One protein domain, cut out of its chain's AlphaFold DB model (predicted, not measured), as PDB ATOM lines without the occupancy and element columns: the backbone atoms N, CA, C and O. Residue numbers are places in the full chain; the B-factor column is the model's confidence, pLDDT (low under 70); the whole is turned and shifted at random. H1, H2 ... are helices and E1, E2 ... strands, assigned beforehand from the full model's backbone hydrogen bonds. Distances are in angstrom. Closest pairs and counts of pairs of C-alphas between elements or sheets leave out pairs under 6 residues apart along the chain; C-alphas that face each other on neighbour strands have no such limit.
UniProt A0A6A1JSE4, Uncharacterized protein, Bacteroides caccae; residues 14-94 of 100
ATOM      1  N   ASP A  14     359.329 228.116 313.173       96.38
ATOM      2  CA  ASP A  14     359.592 228.917 311.972       96.38
ATOM      3  C   ASP A  14     359.294 230.403 312.160       96.38
ATOM      4  O   ASP A  14     360.017 231.245 311.637       96.38
ATOM      5  N   LYS A  15     358.240 230.741 312.913       97.12
ATOM      6  CA  LYS A  15     357.894 232.126 313.238       97.12
ATOM      7  C   LYS A  15     357.439 232.262 314.681       97.12
ATOM      8  O   LYS A  15     356.662 231.446 315.178       97.12
ATOM      9  N   PHE A  16     357.879 233.325 315.346       95.88
ATOM     10  CA  PHE A  16     357.401 233.693 316.680       95.88
ATOM     11  C   PHE A  16     357.592 235.190 316.950       95.88
ATOM     12  O   PHE A  16     358.233 235.904 316.180       95.88
ATOM     13  N   LYS A  17     357.010 235.680 318.050       94.62
ATOM     14  CA  LYS A  17     357.216 237.047 318.543       94.62
ATOM     15  C   LYS A  17     357.842 237.020 319.929       94.62
ATOM     16  O   LYS A  17     357.488 236.165 320.743       94.62
ATOM     17  N   LYS A  18     358.747 237.957 320.210       90.44
ATOM     18  CA  LYS A  18     359.390 238.101 321.522       90.44
ATOM     19  C   LYS A  18     359.723 239.570 321.768       90.44
ATOM     20  O   LYS A  18     360.346 240.194 320.924       90.44
ATOM     21  N   TYR A  19     359.301 240.108 322.914       89.44
ATOM     22  CA  TYR A  19     359.534 241.509 323.307       89.44
ATOM     23  C   TYR A  19     359.101 242.560 322.264       89.44
ATOM     24  O   TYR A  19     359.705 243.618 322.173       89.44
ATOM     25  N   GLY A  20     358.057 242.272 321.480       93.69
ATOM     26  CA  GLY A  20     357.570 243.156 320.410       93.69
ATOM     27  C   GLY A  20     358.169 242.866 319.031       93.69
ATOM     28  O   GLY A  20     357.524 243.159 318.027       93.69
ATOM     29  N   ASP A  21     359.313 242.189 318.970       97.25
ATOM     30  CA  ASP A  21     359.980 241.854 317.713       97.25
ATOM     31  C   ASP A  21     359.387 240.590 317.081       97.25
ATOM     32  O   ASP A  21     358.948 239.664 317.779       97.25
ATOM     33  N   SER A  22     359.407 240.528 315.749       97.88
ATOM     34  CA  SER A  22     359.074 239.326 314.985       97.88
ATOM     35  C   SER A  22     360.333 238.573 314.578       97.88
ATOM     36  O   SER A  22     361.322 239.167 314.157       97.88
ATOM     37  N   PHE A  23     360.280 237.250 314.692       98.06
ATOM     38  CA  PHE A  23     361.358 236.343 314.326       98.06
ATOM     39  C   PHE A  23     360.852 235.379 313.262       98.06
ATOM     40  O   PHE A  23     359.787 234.782 313.428       98.06
ATOM     41  N   GLU A  24     361.623 235.217 312.190       98.31
ATOM     42  CA  GLU A  24     361.336 234.306 311.082       98.31
ATOM     43  C   GLU A  24     362.583 233.482 310.756       98.31
ATOM     44  O   GLU A  24     363.668 234.035 310.576       98.31
ATOM     45  N   LEU A  25     362.448 232.161 310.695       97.88
ATOM     46  CA  LEU A  25     363.532 231.256 310.346       97.88
ATOM     47  C   LEU A  25     363.942 231.485 308.889       97.88
ATOM     48  O   LEU A  25     363.123 231.385 307.979       97.88
ATOM     49  N   VAL A  26     365.223 231.780 308.674       97.25
ATOM     50  CA  VAL A  26     365.808 231.986 307.342       97.25
ATOM     51  C   VAL A  26     366.551 230.742 306.885       97.25
ATOM     52  O   VAL A  26     366.468 230.345 305.727       97.25
ATOM     53  N   SER A  27     367.328 230.143 307.786       96.44
ATOM     54  CA  SER A  27     368.140 228.977 307.467       96.44
ATOM     55  C   SER A  27     368.455 228.182 308.722       96.44
ATOM     56  O   SER A  27     368.623 228.743 309.807       96.44
ATOM     57  N   LYS A  28     368.580 226.871 308.546       95.94
ATOM     58  CA  LYS A  28     369.041 225.936 309.558       95.94
ATOM     59  C   LYS A  28     370.082 225.019 308.931       95.94
ATOM     60  O   LYS A  28     369.878 224.491 307.841       95.94
ATOM     61  N   ASN A  29     371.191 224.829 309.628       94.62
ATOM     62  CA  ASN A  29     372.170 223.802 309.321       94.62
ATOM     63  C   ASN A  29     371.967 222.648 310.309       94.62
ATOM     64  O   ASN A  29     372.331 222.736 311.482       94.62
ATOM     65  N   GLU A  30     371.353 221.574 309.816       90.25
ATOM     66  CA  GLU A  30     371.034 220.372 310.594       90.25
ATOM     67  C   GLU A  30     372.292 219.688 311.150       90.25
ATOM     68  O   GLU A  30     372.276 219.160 312.259       90.25
ATOM     69  N   SER A  31     373.412 219.737 310.421       91.06
ATOM     70  CA  SER A  31     374.637 219.021 310.794       91.06
ATOM     71  C   SER A  31     375.342 219.620 312.011       91.06
ATOM     72  O   SER A  31     375.965 218.887 312.776       91.06
ATOM     73  N   ASN A  32     375.265 220.940 312.210       92.00
ATOM     74  CA  ASN A  32     375.905 221.624 313.344       92.00
ATOM     75  C   ASN A  32     374.915 222.329 314.287       92.00
ATOM     76  O   ASN A  32     375.347 222.948 315.265       92.00
ATOM     77  N   ARG A  33     373.607 222.202 314.027       94.06
ATOM     78  CA  ARG A  33     372.511 222.827 314.783       94.06
ATOM     79  C   ARG A  33     372.581 224.358 314.798       94.06
ATOM     80  O   ARG A  33     372.150 224.994 315.761       94.06
ATOM     81  N   MET A  34     373.150 224.954 313.750       96.56
ATOM     82  CA  MET A  34     373.157 226.404 313.574       96.56
ATOM     83  C   MET A  34     371.842 226.878 312.969       96.56
ATOM     84  O   MET A  34     371.348 226.313 311.997       96.56
ATOM     85  N   TYR A  35     371.309 227.958 313.520       97.81
ATOM     86  CA  TYR A  35     370.109 228.634 313.057       97.81
ATOM     87  C   TYR A  35     370.445 230.057 312.654       97.81
ATOM     88  O   TYR A  35     371.302 230.691 313.264       97.81
ATOM     89  N   CYS A  36     369.712 230.562 311.670       98.06
ATOM     90  CA  CYS A  36     369.640 231.969 311.322       98.06
ATOM     91  C   CYS A  36     368.173 232.397 311.344       98.06
ATOM     92  O   CYS A  36     367.374 231.912 310.540       98.06
ATOM     93  N   TYR A  37     367.828 233.310 312.248       98.31
ATOM     94  CA  TYR A  37     366.531 233.978 312.277       98.31
ATOM     95  C   TYR A  37     366.665 235.413 311.789       98.31
ATOM     96  O   TYR A  37     367.566 236.138 312.203       98.31
ATOM     97  N   ARG A  38     365.721 235.856 310.965       98.31
ATOM     98  CA  ARG A  38     365.484 237.269 310.698       98.31
ATOM     99  C   ARG A  38     364.641 237.828 311.836       98.31
ATOM    100  O   ARG A  38     363.513 237.390 312.035       98.31
ATOM    101  N   ARG A  39     365.185 238.796 312.562       97.94
ATOM    102  CA  ARG A  39     364.503 239.568 313.598       97.94
ATOM    103  C   ARG A  39     364.131 240.933 313.035       97.94
ATOM    104  O   ARG A  39     365.000 241.628 312.517       97.94
ATOM    105  N   THR A  40     362.868 241.322 313.151       98.31
ATOM    106  CA  THR A  40     362.387 242.650 312.744       98.31
ATOM    107  C   THR A  40     361.792 243.364 313.950       98.31
ATOM    108  O   THR A  40     360.885 242.830 314.593       98.31
ATOM    109  N   THR A  41     362.313 244.548 314.268       97.69
ATOM    110  CA  THR A  41     361.771 245.392 315.343       97.69
ATOM    111  C   THR A  41     360.460 246.057 314.910       97.69
ATOM    112  O   THR A  41     360.191 246.134 313.704       97.69
ATOM    113  N   PRO A  42     359.635 246.569 315.841       97.31
ATOM    114  CA  PRO A  42     358.434 247.333 315.503       97.31
ATOM    115  C   PRO A  42     358.697 248.522 314.567       97.31
ATOM    116  O   PRO A  42     357.855 248.850 313.737       97.31
ATOM    117  N   GLU A  43     359.883 249.125 314.651       96.94
ATOM    118  CA  GLU A  43     360.335 250.242 313.809       96.94
ATOM    119  C   GLU A  43     360.841 249.789 312.426       96.94
ATOM    120  O   GLU A  43     361.303 250.607 311.633       96.94
ATOM    121  N   GLY A  44     360.790 248.488 312.127       97.00
ATOM    122  CA  GLY A  44     361.214 247.923 310.847       97.00
ATOM    123  C   GLY A  44     362.720 247.690 310.724       97.00
ATOM    124  O   GLY A  44     363.200 247.394 309.629       97.00
ATOM    125  N   ILE A  45     363.485 247.790 311.817       97.62
ATOM    126  CA  ILE A  45     364.923 247.508 311.790       97.62
ATOM    127  C   ILE A  45     365.132 245.997 311.723       97.62
ATOM    128  O   ILE A  45     364.586 245.242 312.528       97.62
ATOM    129  N   VAL A  46     365.953 245.559 310.768       98.06
ATOM    130  CA  VAL A  46     366.227 244.142 310.526       98.06
ATOM    131  C   VAL A  46     367.574 243.733 311.115       98.06
ATOM    132  O   VAL A  46     368.598 244.399 310.928       98.06
ATOM    133  N   TYR A  47     367.566 242.592 311.792       98.19
ATOM    134  CA  TYR A  47     368.740 241.880 312.273       98.19
ATOM    135  C   TYR A  47     368.670 240.414 311.842       98.19
ATOM    136  O   TYR A  47     367.594 239.849 311.663       98.19
ATOM    137  N   PHE A  48     369.828 239.778 311.736       98.12
ATOM    138  CA  PHE A  48     369.978 238.338 311.625       98.12
ATOM    139  C   PHE A  48     370.575 237.806 312.925       98.12
ATOM    140  O   PHE A  48     371.696 238.165 313.293       98.12
ATOM    141  N   GLU A  49     369.829 236.960 313.626       97.62
ATOM    142  CA  GLU A  49     370.307 236.253 314.808       97.62
ATOM    143  C   GLU A  49     370.789 234.861 314.407       97.62
ATOM    144  O   GLU A  49     370.001 234.011 313.992       97.62
ATOM    145  N   VAL A  50     372.104 234.654 314.499       97.69
ATOM    146  CA  VAL A  50     372.785 233.421 314.100       97.69
ATOM    147  C   VAL A  50     373.338 232.731 315.333       97.69
ATOM    148  O   VAL A  50     374.120 233.333 316.064       97.69
ATOM    149  N   PHE A  51     372.951 231.485 315.592       96.88
ATOM    150  CA  PHE A  51     373.312 230.804 316.837       96.88
ATOM    151  C   PHE A  51     373.289 229.286 316.724       96.88
ATOM    152  O   PHE A  51     372.558 228.727 315.909       96.88
ATOM    153  N   ARG A  52     374.040 228.617 317.603       95.31
ATOM    154  CA  ARG A  52     373.887 227.178 317.847       95.31
ATOM    155  C   ARG A  52     372.709 226.959 318.794       95.31
ATOM    156  O   ARG A  52     372.672 227.586 319.852       95.31
ATOM    157  N   SER A  53     371.760 226.095 318.438       95.19
ATOM    158  CA  SER A  53     370.636 225.785 319.328       95.19
ATOM    159  C   SER A  53     371.100 225.063 320.596       95.19
ATOM    160  O   SER A  53     372.096 224.325 320.606       95.19
ATOM    161  N   ASN A  54     370.359 225.259 321.682       94.62
ATOM    162  CA  ASN A  54     370.530 224.464 322.894       94.62
ATOM    163  C   ASN A  54     369.751 223.155 322.755       94.62
ATOM    164  O   ASN A  54     368.678 223.157 322.162       94.62
ATOM    165  N   LEU A  55     370.271 222.062 323.321       93.75
ATOM    166  CA  LEU A  55     369.510 220.823 323.496       93.75
ATOM    167  C   LEU A  55     368.960 220.802 324.913       93.75
ATOM    168  O   LEU A  55     369.718 220.734 325.878       93.75
ATOM    169  N   GLU A  56     367.646 220.864 325.018       93.19
ATOM    170  CA  GLU A  56     366.919 220.793 326.276       93.19
ATOM    171  C   GLU A  56     366.186 219.449 326.348       93.19
ATOM    172  O   GLU A  56     365.975 218.785 325.330       93.19
ATOM    173  N   LYS A  57     365.808 219.032 327.557       92.00
ATOM    174  CA  LYS A  57     364.978 217.842 327.780       92.00
ATOM    175  C   LYS A  57     363.661 218.255 328.413       92.00
ATOM    176  O   LYS A  57     363.648 219.125 329.284       92.00
ATOM    177  N   ASP A  58     362.564 217.669 327.950       88.25
ATOM    178  CA  ASP A  58     361.273 217.793 328.626       88.25
ATOM    179  C   ASP A  58     361.181 216.830 329.825       88.25
ATOM    180  O   ASP A  58     362.087 216.026 330.068       88.25
ATOM    181  N   ASP A  59     360.076 216.892 330.568       86.06
ATOM    182  CA  ASP A  59     359.832 216.032 331.734       86.06
ATOM    183  C   ASP A  59     359.799 214.526 331.392       86.06
ATOM    184  O   ASP A  59     359.979 213.689 332.274       86.06
ATOM    185  N   ASN A  60     359.592 214.165 330.120       85.81
ATOM    186  CA  ASN A  60     359.602 212.781 329.634       85.81
ATOM    187  C   ASN A  60     360.985 212.354 329.110       85.81
ATOM    188  O   ASN A  60     361.148 211.226 328.646       85.81
ATOM    189  N   GLY A  61     361.979 213.245 329.154       86.81
ATOM    190  CA  GLY A  61     363.314 213.013 328.615       86.81
ATOM    191  C   GLY A  61     363.433 213.207 327.101       86.81
ATOM    192  O   GLY A  61     364.510 212.944 326.558       86.81
ATOM    193  N   ASN A  62     362.389 213.691 326.417       90.88
ATOM    194  CA  ASN A  62     362.466 213.998 324.990       90.88
ATOM    195  C   ASN A  62     363.377 215.204 324.776       90.88
ATOM    196  O   ASN A  62     363.206 216.251 325.406       90.88
ATOM    197  N   VAL A  63     364.335 215.055 323.864       91.94
ATOM    198  CA  VAL A  63     365.265 216.125 323.507       91.94
ATOM    199  C   VAL A  63     364.610 217.055 322.492       91.94
ATOM    200  O   VAL A  63     364.061 216.597 321.492       91.94
ATOM    201  N   TYR A  64     364.703 218.359 322.725       93.06
ATOM    202  CA  TYR A  64     364.260 219.382 321.782       93.06
ATOM    203  C   TYR A  64     365.249 220.544 321.719       93.06
ATOM    204  O   TYR A  64     366.083 220.732 322.606       93.06
ATOM    205  N   GLU A  65     365.151 221.332 320.651       95.00
ATOM    206  CA  GLU A  65     366.029 222.473 320.425       95.00
ATOM    207  C   GLU A  65     365.384 223.786 320.866       95.00
ATOM    208  O   GLU A  65     364.220 224.056 320.552       95.00
ATOM    209  N   SER A  66     366.145 224.614 321.582       94.62
ATOM    210  CA  SER A  66     365.667 225.890 322.120       94.62
ATOM    211  C   SER A  66     366.553 227.076 321.727       94.62
ATOM    212  O   SER A  66     367.700 226.927 321.285       94.62
ATOM    213  N   TYR A  67     365.977 228.272 321.868       94.56
ATOM    214  CA  TYR A  67     366.639 229.550 321.606       94.56
ATOM    215  C   TYR A  67     367.837 229.777 322.546       94.56
ATOM    216  O   TYR A  67     367.786 229.349 323.705       94.56
ATOM    217  N   PRO A  68     368.893 230.488 322.111       94.69
ATOM    218  CA  PRO A  68     370.017 230.816 322.972       94.69
ATOM    219  C   PRO A  68     369.588 231.663 324.170       94.69
ATOM    220  O   PRO A  68     368.681 232.501 324.115       94.69
ATOM    221  N   ARG A  69     370.302 231.470 325.273       92.12
ATOM    222  CA  ARG A  69     370.227 232.315 326.463       92.12
ATOM    223  C   ARG A  69     370.921 233.641 326.180       92.12
ATOM    224  O   ARG A  69     371.862 233.694 325.391       92.12
ATOM    225  N   SER A  70     370.528 234.698 326.886       90.81
ATOM    226  CA  SER A  70     371.161 236.016 326.739       90.81
ATOM    227  C   SER A  70     372.680 235.970 326.952       90.81
ATOM    228  O   SER A  70     373.408 236.664 326.259       90.81
ATOM    229  N   SER A  71     373.168 235.098 327.843       93.19
ATOM    230  CA  SER A  71     374.600 234.905 328.113       93.19
ATOM    231  C   SER A  71     375.390 234.278 326.959       93.19
ATOM    232  O   SER A  71     376.612 234.302 326.993       93.19
ATOM    233  N   GLN A  72     374.723 233.689 325.960       94.62
ATOM    234  CA  GLN A  72     375.376 233.085 324.792       94.62
ATOM    235  C   GLN A  72     375.646 234.105 323.678       94.62
ATOM    236  O   GLN A  72     376.416 233.823 322.756       94.62
ATOM    237  N   PHE A  73     375.018 235.284 323.739       93.19
ATOM    238  CA  PHE A  73     375.249 236.341 322.762       93.19
ATOM    239  C   PHE A  73     376.649 236.930 322.929       93.19
ATOM    240  O   PHE A  73     377.029 237.358 324.013       93.19
ATOM    241  N   GLY A  74     377.402 236.952 321.831       90.31
ATOM    242  CA  GLY A  74     378.818 237.317 321.801       90.31
ATOM    243  C   GLY A  74     379.763 236.115 321.747       90.31
ATOM    244  O   GLY A  74     380.901 236.284 321.313       90.31
ATOM    245  N   ASP A  75     379.288 234.913 322.090       89.88
ATOM    246  CA  ASP A  75     380.097 233.686 322.122       89.88
ATOM    247  C   ASP A  75     379.598 232.622 321.131       89.88
ATOM    248  O   ASP A  75     380.242 232.366 320.112       89.88
ATOM    249  N   THR A  76     378.414 232.047 321.370       91.81
ATOM    250  CA  THR A  76     377.803 231.025 320.493       91.81
ATOM    251  C   THR A  76     376.555 231.515 319.757       91.81
ATOM    252  O   THR A  76     375.929 230.749 319.020       91.81
ATOM    253  N   ALA A  77     376.176 232.773 319.976       96.31
ATOM    254  CA  ALA A  77     375.086 233.465 319.308       96.31
ATOM    255  C   ALA A  77     375.523 234.881 318.907       96.31
ATOM    256  O   ALA A  77     376.247 235.558 319.638       96.31
ATOM    257  N   TRP A  78     375.062 235.354 317.754       97.00
ATOM    258  CA  TRP A  78     375.396 236.668 317.212       97.00
ATOM    259  C   TRP A  78     374.149 237.360 316.688       97.00
ATOM    260  O   TRP A  78     373.361 236.752 315.973       97.00
ATOM    261  N   CYS A  79     374.010 238.646 317.003       96.62
ATOM    262  CA  CYS A  79     373.000 239.520 316.419       96.62
ATOM    263  C   CYS A  79     373.685 240.449 315.410       96.62
ATOM    264  O   CYS A  79     374.558 241.241 315.769       96.62
ATOM    265  N   ILE A  80     373.337 240.311 314.135       97.19
ATOM    266  CA  ILE A  80     373.959 241.029 313.024       97.19
ATOM    267  C   ILE A  80     372.919 241.964 312.429       97.19
ATOM    268  O   ILE A  80     371.955 241.504 311.832       97.19
ATOM    269  N   ARG A  81     373.114 243.276 312.559       97.44
ATOM    270  CA  ARG A  81     372.254 244.244 311.872       97.44
ATOM    271  C   ARG A  81     372.372 244.072 310.359       97.44
ATOM    272  O   ARG A  81     373.485 243.876 309.861       97.44
ATOM    273  N   ASP A  82     371.244 244.157 309.663       96.44
ATOM    274  CA  ASP A  82     371.225 244.152 308.203       96.44
ATOM    275  C   ASP A  82     372.053 245.315 307.622       96.44
ATOM    276  O   ASP A  82     372.182 246.379 308.236       96.44
ATOM    277  N   GLY A  83     372.667 245.080 306.464       95.38
ATOM    278  CA  GLY A  83     373.596 246.002 305.813       95.38
ATOM    279  C   GLY A  83     374.582 245.293 304.882       95.38
ATOM    280  O   GLY A  83     374.586 244.068 304.767       95.38
ATOM    281  N   GLU A  84     375.474 246.064 304.257       94.25
ATOM    282  CA  GLU A  84     376.349 245.637 303.144       94.25
ATOM    283  C   GLU A  84     377.129 244.328 303.395       94.25
ATOM    284  O   GLU A  84     377.333 243.528 302.487       94.25
ATOM    285  N   ASN A  85     377.525 244.059 304.642       94.12
ATOM    286  CA  ASN A  85     378.329 242.889 305.010       94.12
ATOM    287  C   ASN A  85     377.595 241.866 305.895       94.12
ATOM    288  O   ASN A  85     378.225 240.935 306.411       94.12
ATOM    289  N   ALA A  86     376.285 242.024 306.104       94.69
ATOM    290  CA  ALA A  86     375.519 241.183 307.022       94.69
ATOM    291  C   ALA A  86     375.540 239.712 306.588       94.69
ATOM    292  O   ALA A  86     375.967 238.845 307.352       94.69
ATOM    293  N   MET A  87     375.202 239.433 305.326       94.56
ATOM    294  CA  MET A  87     375.126 238.061 304.811       94.56
ATOM    295  C   MET A  87     376.475 237.338 304.816       94.56
ATOM    296  O   MET A  87     376.539 236.154 305.137       94.56
ATOM    297  N   LYS A  88     377.580 238.053 304.567       96.38
ATOM    298  CA  LYS A  88     378.931 237.482 304.681       96.38
ATOM    299  C   LYS A  88     379.229 237.018 306.111       96.38
ATOM    300  O   LYS A  88     379.810 235.951 306.303       96.38
ATOM    301  N   LYS A  89     378.811 237.791 307.121       96.12
ATOM    302  CA  LYS A  89     378.933 237.404 308.538       96.12
ATOM    303  C   LYS A  89     378.011 236.234 308.880       96.12
ATOM    304  O   LYS A  89     378.463 235.301 309.535       96.12
ATOM    305  N   VAL A  90     376.765 236.254 308.399       96.56
ATOM    306  CA  VAL A  90     375.800 235.161 308.597       96.56
ATOM    307  C   VAL A  90     376.370 233.842 308.083       96.56
ATOM    308  O   VAL A  90     376.466 232.887 308.849       96.56
ATOM    309  N   LEU A  91     376.831 233.801 306.829       95.75
ATOM    310  CA  LEU A  91     377.413 232.598 306.227       95.75
ATOM    311  C   LEU A  91     378.636 232.103 307.007       95.75
ATOM    312  O   LEU A  91     378.733 230.913 307.305       95.75
ATOM    313  N   LYS A  92     379.530 233.019 307.407       95.06
ATOM    314  CA  LYS A  92     380.703 232.690 308.230       95.06
ATOM    315  C   LYS A  92     380.311 232.013 309.546       95.06
ATOM    316  O   LYS A  92     380.947 231.039 309.936       95.06
ATOM    317  N   TYR A  93     379.300 232.522 310.252       94.50
ATOM    318  CA  TYR A  93     378.891 231.941 311.533       94.50
ATOM    319  C   TYR A  93     378.069 230.663 311.372       94.50
ATOM    320  O   TYR A  93     378.263 229.739 312.153       94.50
ATOM    321  N   MET A  94     377.232 230.554 310.337       95.25
ATOM    322  CA  MET A  94     376.465 229.335 310.036       95.25
ATOM    323  C   MET A  94     377.352 228.107 309.773       95.25
ATOM    324  O   MET A  94     376.918 226.975 309.986       95.25
TER     325      MET A  94
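What this domain is: This is residues 14 to 94 of the 100 residues of an uncharacterized protein of Bacteroides caccae (UniProt A0A6A1JSE4). A strongly twisted sheet of five antiparallel strands has one helix, H1, over one face, and a small two-stranded hairpin, E5 and E6, runs on from the end of E4 as an arm that makes the length of the whole. The large sheet has the order E1, E2, E3, E4, E7, and E3 and E4 lie nearest to the mean of the C-alphas. The printed part has 81 residues, with seven named strands and one named helix in the order E1 E2 E3 E4 E5 E6 E7 H1, and its class is mostly strand. It is compact, with a radius of gyration of the C-alphas of 13.2 A, yet elongated in outline, spanning 44 by 28 by 22 A.

How they stand to each other: Begin at the inner strands E3, residues 34 to 40, and E4, residues 46 to 52, a hairpin in which N 37 and O 49 are 2.9 A apart, within hydrogen-bond range. On the other side of E3 look for E2, residues 21 to 29, antiparallel to it at 155 degrees, with N 24 and O 38 at 2.9 A. E2 bends by 52 degrees at residue 26. The edge strand E1, residues 15 to 18, forms a hairpin with E2, with N 16 and O 23 at 3.1 A; E1, E2, E3 and E4 are a meander, each strand the antiparallel neighbour of the one before. At the other edge, E7, residues 77 to 81, is antiparallel to E4, with N 50 and O 78 at 2.9 A. H1, residues 86 to 94, is on this sheet at a height of 8.0 A, over E4 and along the strands, at 4 degrees to E4 on the local plane; the closest C-alphas of H1 and E4 are those of Val 90 and Val 50, 6.5 A apart. Every O i to N i+4 pair of H1 is within hydrogen-bond range. E4 runs on into E5, residues 54 to 57, at 61 degrees, and the two meet only through their link. E5 forms a hairpin with E6, residues 63 to 66, with N 56 and O 64 at 2.9 A; E6 is apart from E4 and from E7.

Where its parts are: Find C-alpha 15 at (357.894, 232.126, 313.238), where E1 begins. E2 measures 23.3 A from first to last C-alpha, E4 20.0 A, E3 19.5 A and E7 13.4 A. Look for the turn of the arm at C-alpha 60, (359.602, 212.781, 329.634). H1 measures 12.3 A and ends at C-alpha 94, (376.465, 229.335, 310.036).

The domain as a whole: The two C-alphas farthest apart are those of Asn 60 and Glu 84, 45.4 A. The printed part has no cut and no long link; E6 to E7, with 10 residues between them, is short, and the other links are tight. The mean pLDDT of the printed part is 94.8, and no printed residue is under 70.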